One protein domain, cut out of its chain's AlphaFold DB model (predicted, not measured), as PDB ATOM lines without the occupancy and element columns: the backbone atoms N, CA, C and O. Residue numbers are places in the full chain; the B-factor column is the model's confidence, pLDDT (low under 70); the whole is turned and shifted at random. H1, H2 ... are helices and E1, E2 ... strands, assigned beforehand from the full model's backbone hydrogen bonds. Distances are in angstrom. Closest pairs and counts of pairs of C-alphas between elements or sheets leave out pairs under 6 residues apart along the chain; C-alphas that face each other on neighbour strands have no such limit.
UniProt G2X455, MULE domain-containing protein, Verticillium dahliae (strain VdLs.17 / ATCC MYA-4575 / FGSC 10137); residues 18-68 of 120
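This is residues 18 to 68 of the 120 residues of the protein "MULE domain-containing protein" of Verticillium dahliae (strain VdLs.17 / ATCC MYA-4575 / FGSC 10137) (UniProt G2X455). A small body of two short parallel strands, E1 and E2, with helix H1 looping loosely between them over one face, has a long helix, H2, running out from it like an arm; residues 54 to 68 stick out free and make much of the length. The 51 printed residues hold two named strands and two named helices in the order E1, H1, E2, H2, with the sheet E1, E2 parallel and the class mixed, helices and strands. The whole is extended, with a radius of gyration of the C-alphas of 15.8 A and spans of 50 by 18 by 8 A.

Look first at E1, residues 21 to 24, and E2, residues 42 to 45, parallel neighbours at 33 degrees. Their C-alphas 22 and 43 face each other at 4.8 A; N 22 and O 42, at 2.9 A, and N 44 and O 22, at 2.8 A, are within hydrogen-bond range. H1, residues 28 to 37, joins them in a strand-helix-strand unit, two parallel strands with a helix between, whose crossover is right-handed. The closest C-alphas of E1 and H1 are those of Thr 24 and Lys 31, 7.9 A apart; those of H1 and E2 are Lys 31 and Gln 43, at 7.8 A. H2, residues 47 to 66, is apart from H1, and only just apart from E1, at 8.5 A between closest C-alphas. In H1 every O i to N i+4 pair is within hydrogen-bond range, in H2 15 of 16.

Find C-alpha 21 at (147.511, 139.466, 293.172), where E1 begins its 9.8 A; E2 spans 10.2 A and H1 14.4 A. H2 runs 29.2 A from C-alpha 47 at (153.313, 127.198, 289.941) to C-alpha 66 at (173.674, 110.017, 278.083).

The C-alphas of Gln 18 and Ser 68, the farthest apart, are 51.8 A apart. The printed part has no cut, and its three links are tight. Look to residues 66 to 68 for pLDDT under 70; the mean of the printed part is 91.9.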
ATOM      1  N   GLN A  18     141.482 147.095 290.719       87.81
ATOM      2  CA  GLN A  18     142.891 146.769 290.829       87.81
ATOM      3  C   GLN A  18     143.015 145.316 291.313       87.81
ATOM      4  O   GLN A  18     142.265 144.926 292.213       87.81
ATOM      5  N   PRO A  19     143.866 144.495 290.682       92.50
ATOM      6  CA  PRO A  19     144.069 143.127 291.130       92.50
ATOM      7  C   PRO A  19     144.717 143.122 292.515       92.50
ATOM      8  O   PRO A  19     145.598 143.929 292.770       92.50
ATOM      9  N   ASP A  20     144.332 142.188 293.381       93.81
ATOM     10  CA  ASP A  20     145.009 141.991 294.673       93.81
ATOM     11  C   ASP A  20     146.311 141.185 294.515       93.81
ATOM     12  O   ASP A  20     147.259 141.335 295.289       93.81
ATOM     13  N   VAL A  21     146.369 140.330 293.486       94.94
ATOM     14  CA  VAL A  21     147.511 139.466 293.172       94.94
ATOM     15  C   VAL A  21     147.735 139.386 291.663       94.94
ATOM     16  O   VAL A  21     146.785 139.226 290.895       94.94
ATOM     17  N   ILE A  22     149.000 139.418 291.241       95.06
ATOM     18  CA  ILE A  22     149.423 139.199 289.852       95.06
ATOM     19  C   ILE A  22     150.316 137.959 289.788       95.06
ATOM     20  O   ILE A  22     151.307 137.858 290.509       95.06
ATOM     21  N   ILE A  23     149.967 137.002 288.924       95.56
ATOM     22  CA  ILE A  23     150.704 135.743 288.759       95.56
ATOM     23  C   ILE A  23     151.610 135.840 287.526       95.56
ATOM     24  O   ILE A  23     151.129 136.040 286.414       95.56
ATOM     25  N   THR A  24     152.914 135.663 287.728       94.38
ATOM     26  CA  THR A  24     153.979 135.855 286.730       94.38
ATOM     27  C   THR A  24     154.925 134.648 286.677       94.38
ATOM     28  O   THR A  24     155.002 133.857 287.616       94.38
ATOM     29  N   ASP A  25     155.652 134.471 285.578       90.62
ATOM     30  CA  ASP A  25     156.678 133.441 285.383       90.62
ATOM     31  C   ASP A  25     158.084 133.836 285.890       90.62
ATOM     32  O   ASP A  25     159.029 133.068 285.704       90.62
ATOM     33  N   PHE A  26     158.205 134.963 286.607       83.62
ATOM     34  CA  PHE A  26     159.455 135.542 287.135       83.62
ATOM     35  C   PHE A  26     160.351 136.228 286.093       83.62
ATOM     36  O   PHE A  26     161.577 136.239 286.232       83.62
ATOM     37  N   ASP A  27     159.771 136.837 285.061       91.50
ATOM     38  CA  ASP A  27     160.536 137.751 284.216       91.50
ATOM     39  C   ASP A  27     160.826 139.085 284.935       91.50
ATOM     40  O   ASP A  27     159.928 139.746 285.463       91.50
ATOM     41  N   ASN A  28     162.097 139.498 284.950       93.25
ATOM     42  CA  ASN A  28     162.540 140.706 285.657       93.25
ATOM     43  C   ASN A  28     162.008 141.999 285.027       93.25
ATOM     44  O   ASN A  28     161.760 142.966 285.747       93.25
ATOM     45  N   GLN A  29     161.844 142.035 283.702       95.44
ATOM     46  CA  GLN A  29     161.311 143.215 283.020       95.44
ATOM     47  C   GLN A  29     159.818 143.334 283.306       95.44
ATOM     48  O   GLN A  29     159.345 144.411 283.665       95.44
ATOM     49  N   MET A  30     159.096 142.215 283.245       94.50
ATOM     50  CA  MET A  30     157.687 142.169 283.610       94.50
ATOM     51  C   MET A  30     157.484 142.567 285.072       94.50
ATOM     52  O   MET A  30     156.626 143.395 285.352       94.50
ATOM     53  N   LYS A  31     158.323 142.076 285.992       94.06
ATOM     54  CA  LYS A  31     158.283 142.494 287.398       94.06
ATOM     55  C   LYS A  31     158.434 144.010 287.552       94.06
ATOM     56  O   LYS A  31     157.641 144.606 288.271       94.06
ATOM     57  N   ALA A  32     159.414 144.619 286.881       95.62
ATOM     58  CA  ALA A  32     159.668 146.058 286.978       95.62
ATOM     59  C   ALA A  32     158.492 146.897 286.455       95.62
ATOM     60  O   ALA A  32     158.101 147.870 287.091       95.62
ATOM     61  N   VAL A  33     157.899 146.493 285.327       96.12
ATOM     62  CA  VAL A  33     156.711 147.158 284.770       96.12
ATOM     63  C   VAL A  33     155.518 147.024 285.717       96.12
ATOM     64  O   VAL A  33     154.771 147.976 285.913       96.12
ATOM     65  N   LEU A  34     155.337 145.856 286.329       94.75
ATOM     66  CA  LEU A  34     154.243 145.622 287.267       94.75
ATOM     67  C   LEU A  34     154.426 146.383 288.587       94.75
ATOM     68  O   LEU A  34     153.441 146.894 289.105       94.75
ATOM     69  N   ASP A  35     155.656 146.509 289.091       94.25
ATOM     70  CA  ASP A  35     155.963 147.304 290.289       94.25
ATOM     71  C   ASP A  35     155.679 148.806 290.064       94.25
ATOM     72  O   ASP A  35     155.263 149.495 290.991       94.25
ATOM     73  N   ASP A  36     155.855 149.311 288.836       95.81
ATOM     74  CA  ASP A  36     155.534 150.699 288.456       95.81
ATOM     75  C   ASP A  36     154.017 150.941 288.348       95.81
ATOM     76  O   ASP A  36     153.489 151.918 288.877       95.81
ATOM     77  N   GLN A  37     153.295 150.025 287.695       93.94
ATOM     78  CA  GLN A  37     151.857 150.177 287.435       93.94
ATOM     79  C   GLN A  37     150.978 149.795 288.632       93.94
ATOM     80  O   GLN A  37     149.891 150.345 288.819       93.94
ATOM     81  N   PHE A  38     151.426 148.830 289.432       93.75
ATOM     82  CA  PHE A  38     150.665 148.223 290.516       93.75
ATOM     83  C   PHE A  38     151.534 148.044 291.776       93.75
ATOM     84  O   PHE A  38     151.699 146.919 292.250       93.75
ATOM     85  N   PRO A  39     152.058 149.137 292.364       92.06
ATOM     86  CA  PRO A  39     153.034 149.068 293.459       92.06
ATOM     87  C   PRO A  39     152.498 148.406 294.735       92.06
ATOM     88  O   PRO A  39     153.265 147.869 295.529       92.06
ATOM     89  N   GLU A  40     151.181 148.439 294.946       93.75
ATOM     90  CA  GLU A  40     150.524 147.854 296.123       93.75
ATOM     91  C   GLU A  40     150.062 146.406 295.907       93.75
ATOM     92  O   GLU A  40     149.537 145.775 296.823       93.75
ATOM     93  N   VAL A  41     150.239 145.865 294.699       94.56
ATOM     94  CA  VAL A  41     149.710 144.553 294.329       94.56
ATOM     95  C   VAL A  41     150.758 143.476 294.543       94.56
ATOM     96  O   VAL A  41     151.899 143.582 294.094       94.56
ATOM     97  N   GLN A  42     150.365 142.382 295.194       95.00
ATOM     98  CA  GLN A  42     151.285 141.285 295.440       95.00
ATOM     99  C   GLN A  42     151.590 140.533 294.139       95.00
ATOM    100  O   GLN A  42     150.704 139.955 293.510       95.00
ATOM    101  N   GLN A  43     152.863 140.444 293.768       94.69
ATOM    102  CA  GLN A  43     153.296 139.563 292.684       94.69
ATOM    103  C   GLN A  43     153.619 138.162 293.220       94.69
ATOM    104  O   GLN A  43     154.292 138.011 294.242       94.69
ATOM    105  N   GLN A  44     153.155 137.122 292.528       95.75
ATOM    106  CA  GLN A  44     153.391 135.721 292.876       95.75
ATOM    107  C   GLN A  44     153.880 134.921 291.668       95.75
ATOM    108  O   GLN A  44     153.568 135.226 290.517       95.75
ATOM    109  N   LEU A  45     154.633 133.855 291.939       95.12
ATOM    110  CA  LEU A  45     155.120 132.961 290.897       95.12
ATOM    111  C   LEU A  45     154.045 131.980 290.440       95.12
ATOM    112  O   LEU A  45     153.361 131.345 291.241       95.12
ATOM    113  N   CYS A  46     153.958 131.787 289.132       96.06
ATOM    114  CA  CYS A  46     153.101 130.788 288.528       96.06
ATOM    115  C   CYS A  46     153.647 129.377 288.804       96.06
ATOM    116  O   CYS A  46     154.668 128.972 288.246       96.06
ATOM    117  N   ILE A  47     152.932 128.587 289.611       96.31
ATOM    118  CA  ILE A  47     153.313 127.198 289.941       96.31
ATOM    119  C   ILE A  47     153.443 126.334 288.678       96.31
ATOM    120  O   ILE A  47     154.350 125.508 288.580       96.31
ATOM    121  N   HIS A  48     152.585 126.556 287.676       96.50
ATOM    122  CA  HIS A  48     152.692 125.855 286.398       96.50
ATOM    123  C   HIS A  48     154.040 126.125 285.710       96.50
ATOM    124  O   HIS A  48     154.687 125.184 285.251       96.50
ATOM    125  N   HIS A  49     154.508 127.377 285.700       94.69
ATOM    126  CA  HIS A  49     155.820 127.718 285.145       94.69
ATOM    127  C   HIS A  49     156.963 127.099 285.943       94.69
ATOM    128  O   HIS A  49     157.903 126.575 285.346       94.69
ATOM    129  N   ILE A  50     156.874 127.088 287.276       95.19
ATOM    130  CA  ILE A  50     157.872 126.423 288.123       95.19
ATOM    131  C   ILE A  50     157.977 124.941 287.742       95.19
ATOM    132  O   ILE A  50     159.069 124.462 287.430       95.19
ATOM    133  N   ASN A  51     156.847 124.232 287.692       95.56
ATOM    134  CA  ASN A  51     156.814 122.802 287.385       95.56
ATOM    135  C   ASN A  51     157.348 122.505 285.979       95.56
ATOM    136  O   ASN A  51     158.207 121.633 285.813       95.56
ATOM    137  N   SER A  52     156.898 123.262 284.977       95.69
ATOM    138  CA  SER A  52     157.371 123.133 283.596       95.69
ATOM    139  C   SER A  52     158.879 123.378 283.494       95.69
ATOM    140  O   SER A  52     159.597 122.595 282.872       95.69
ATOM    141  N   ASN A  53     159.401 124.397 284.180       92.69
ATOM    142  CA  ASN A  53     160.830 124.705 284.190       92.69
ATOM    143  C   ASN A  53     161.663 123.607 284.863       92.69
ATOM    144  O   ASN A  53     162.719 123.235 284.342       92.69
ATOM    145  N   VAL A  54     161.201 123.069 285.995       95.94
ATOM    146  CA  VAL A  54     161.870 121.963 286.699       95.94
ATOM    147  C   VAL A  54     161.916 120.721 285.814       95.94
ATOM    148  O   VAL A  54     162.997 120.164 285.605       95.94
ATOM    149  N   LEU A  55     160.782 120.330 285.227       97.00
ATOM    150  CA  LEU A  55     160.698 119.170 284.341       97.00
ATOM    151  C   LEU A  55     161.628 119.315 283.129       97.00
ATOM    152  O   LEU A  55     162.379 118.394 282.798       97.00
ATOM    153  N   LEU A  56     161.626 120.484 282.484       95.88
ATOM    154  CA  LEU A  56     162.488 120.756 281.336       95.88
ATOM    155  C   LEU A  56     163.975 120.687 281.704       95.88
ATOM    156  O   LEU A  56     164.761 120.088 280.966       95.88
ATOM    157  N   LYS A  57     164.378 121.265 282.842       95.94
ATOM    158  CA  LYS A  57     165.769 121.199 283.321       95.94
ATOM    159  C   LYS A  57     166.177 119.765 283.659       95.94
ATOM    160  O   LYS A  57     167.263 119.344 283.260       95.94
ATOM    161  N   ALA A  58     165.304 118.999 284.313       96.38
ATOM    162  CA  ALA A  58     165.537 117.587 284.605       96.38
ATOM    163  C   ALA A  58     165.726 116.771 283.315       96.38
ATOM    164  O   ALA A  58     166.716 116.052 283.183       96.38
ATOM    165  N   LYS A  59     164.854 116.964 282.316       96.31
ATOM    166  CA  LYS A  59     164.954 116.300 281.005       96.31
ATOM    167  C   LYS A  59     166.266 116.627 280.286       96.31
ATOM    168  O   LYS A  59     166.921 115.728 279.762       96.31
ATOM    169  N   LYS A  60     166.680 117.899 280.286       96.12
ATOM    170  CA  LYS A  60     167.960 118.330 279.693       96.12
ATOM    171  C   LYS A  60     169.157 117.702 280.411       96.12
ATOM    172  O   LYS A  60     170.065 117.212 279.743       96.12
ATOM    173  N   LYS A  61     169.147 117.675 281.748       95.38
ATOM    174  CA  LYS A  61     170.208 117.053 282.557       95.38
ATOM    175  C   LYS A  61     170.306 115.548 282.292       95.38
ATOM    176  O   LYS A  61     171.408 115.048 282.085       95.38
ATOM    177  N   TRP A  62     169.166 114.858 282.226       93.94
ATOM    178  CA  TRP A  62     169.095 113.432 281.901       93.94
ATOM    179  C   TRP A  62     169.700 113.119 280.528       93.94
ATOM    180  O   TRP A  62     170.513 112.209 280.395       93.94
ATOM    181  N   LEU A  63     169.354 113.905 279.503       92.69
ATOM    182  CA  LEU A  63     169.891 113.705 278.156       92.69
ATOM    183  C   LEU A  63     171.389 114.039 278.069       92.69
ATOM    184  O   LEU A  63     172.142 113.312 277.429       92.69
ATOM    185  N   LYS A  64     171.848 115.099 278.746       87.25
ATOM    186  CA  LYS A  64     173.264 115.499 278.753       87.25
ATOM    187  C   LYS A  64     174.183 114.406 279.311       87.25
ATOM    188  O   LYS A  64     175.268 114.235 278.769       87.25
ATOM    189  N   GLY A  65     173.743 113.659 280.328       73.25
ATOM    190  CA  GLY A  65     174.503 112.539 280.902       73.25
ATOM    191  C   GLY A  65     174.577 111.290 280.012       73.25
ATOM    192  O   GLY A  65     175.508 110.502 280.144       73.25
ATOM    193  N   ARG A  66     173.637 111.114 279.072       69.25
ATOM    194  CA  ARG A  66     173.674 110.017 278.083       69.25
ATOM    195  C   ARG A  66     174.651 110.301 276.945       69.25
ATOM    196  O   ARG A  66     175.285 109.384 276.449       69.25
ATOM    197  N   ASN A  67     174.804 111.571 276.574       59.97
ATOM    198  CA  ASN A  67     175.672 111.985 275.470       59.97
ATOM    199  C   ASN A  67     177.162 112.068 275.861       59.97
ATOM    200  O   ASN A  67     178.001 112.283 274.996       59.97
ATOM    201  N   SER A  68     177.498 111.951 277.152       58.06
ATOM    202  CA  SER A  68     178.882 111.857 277.648       58.06
ATOM    203  C   SER A  68     179.437 110.430 277.656       58.06
ATOM    204  O   SER A  68     180.616 110.245 277.935       58.06
TER     205      SER A  68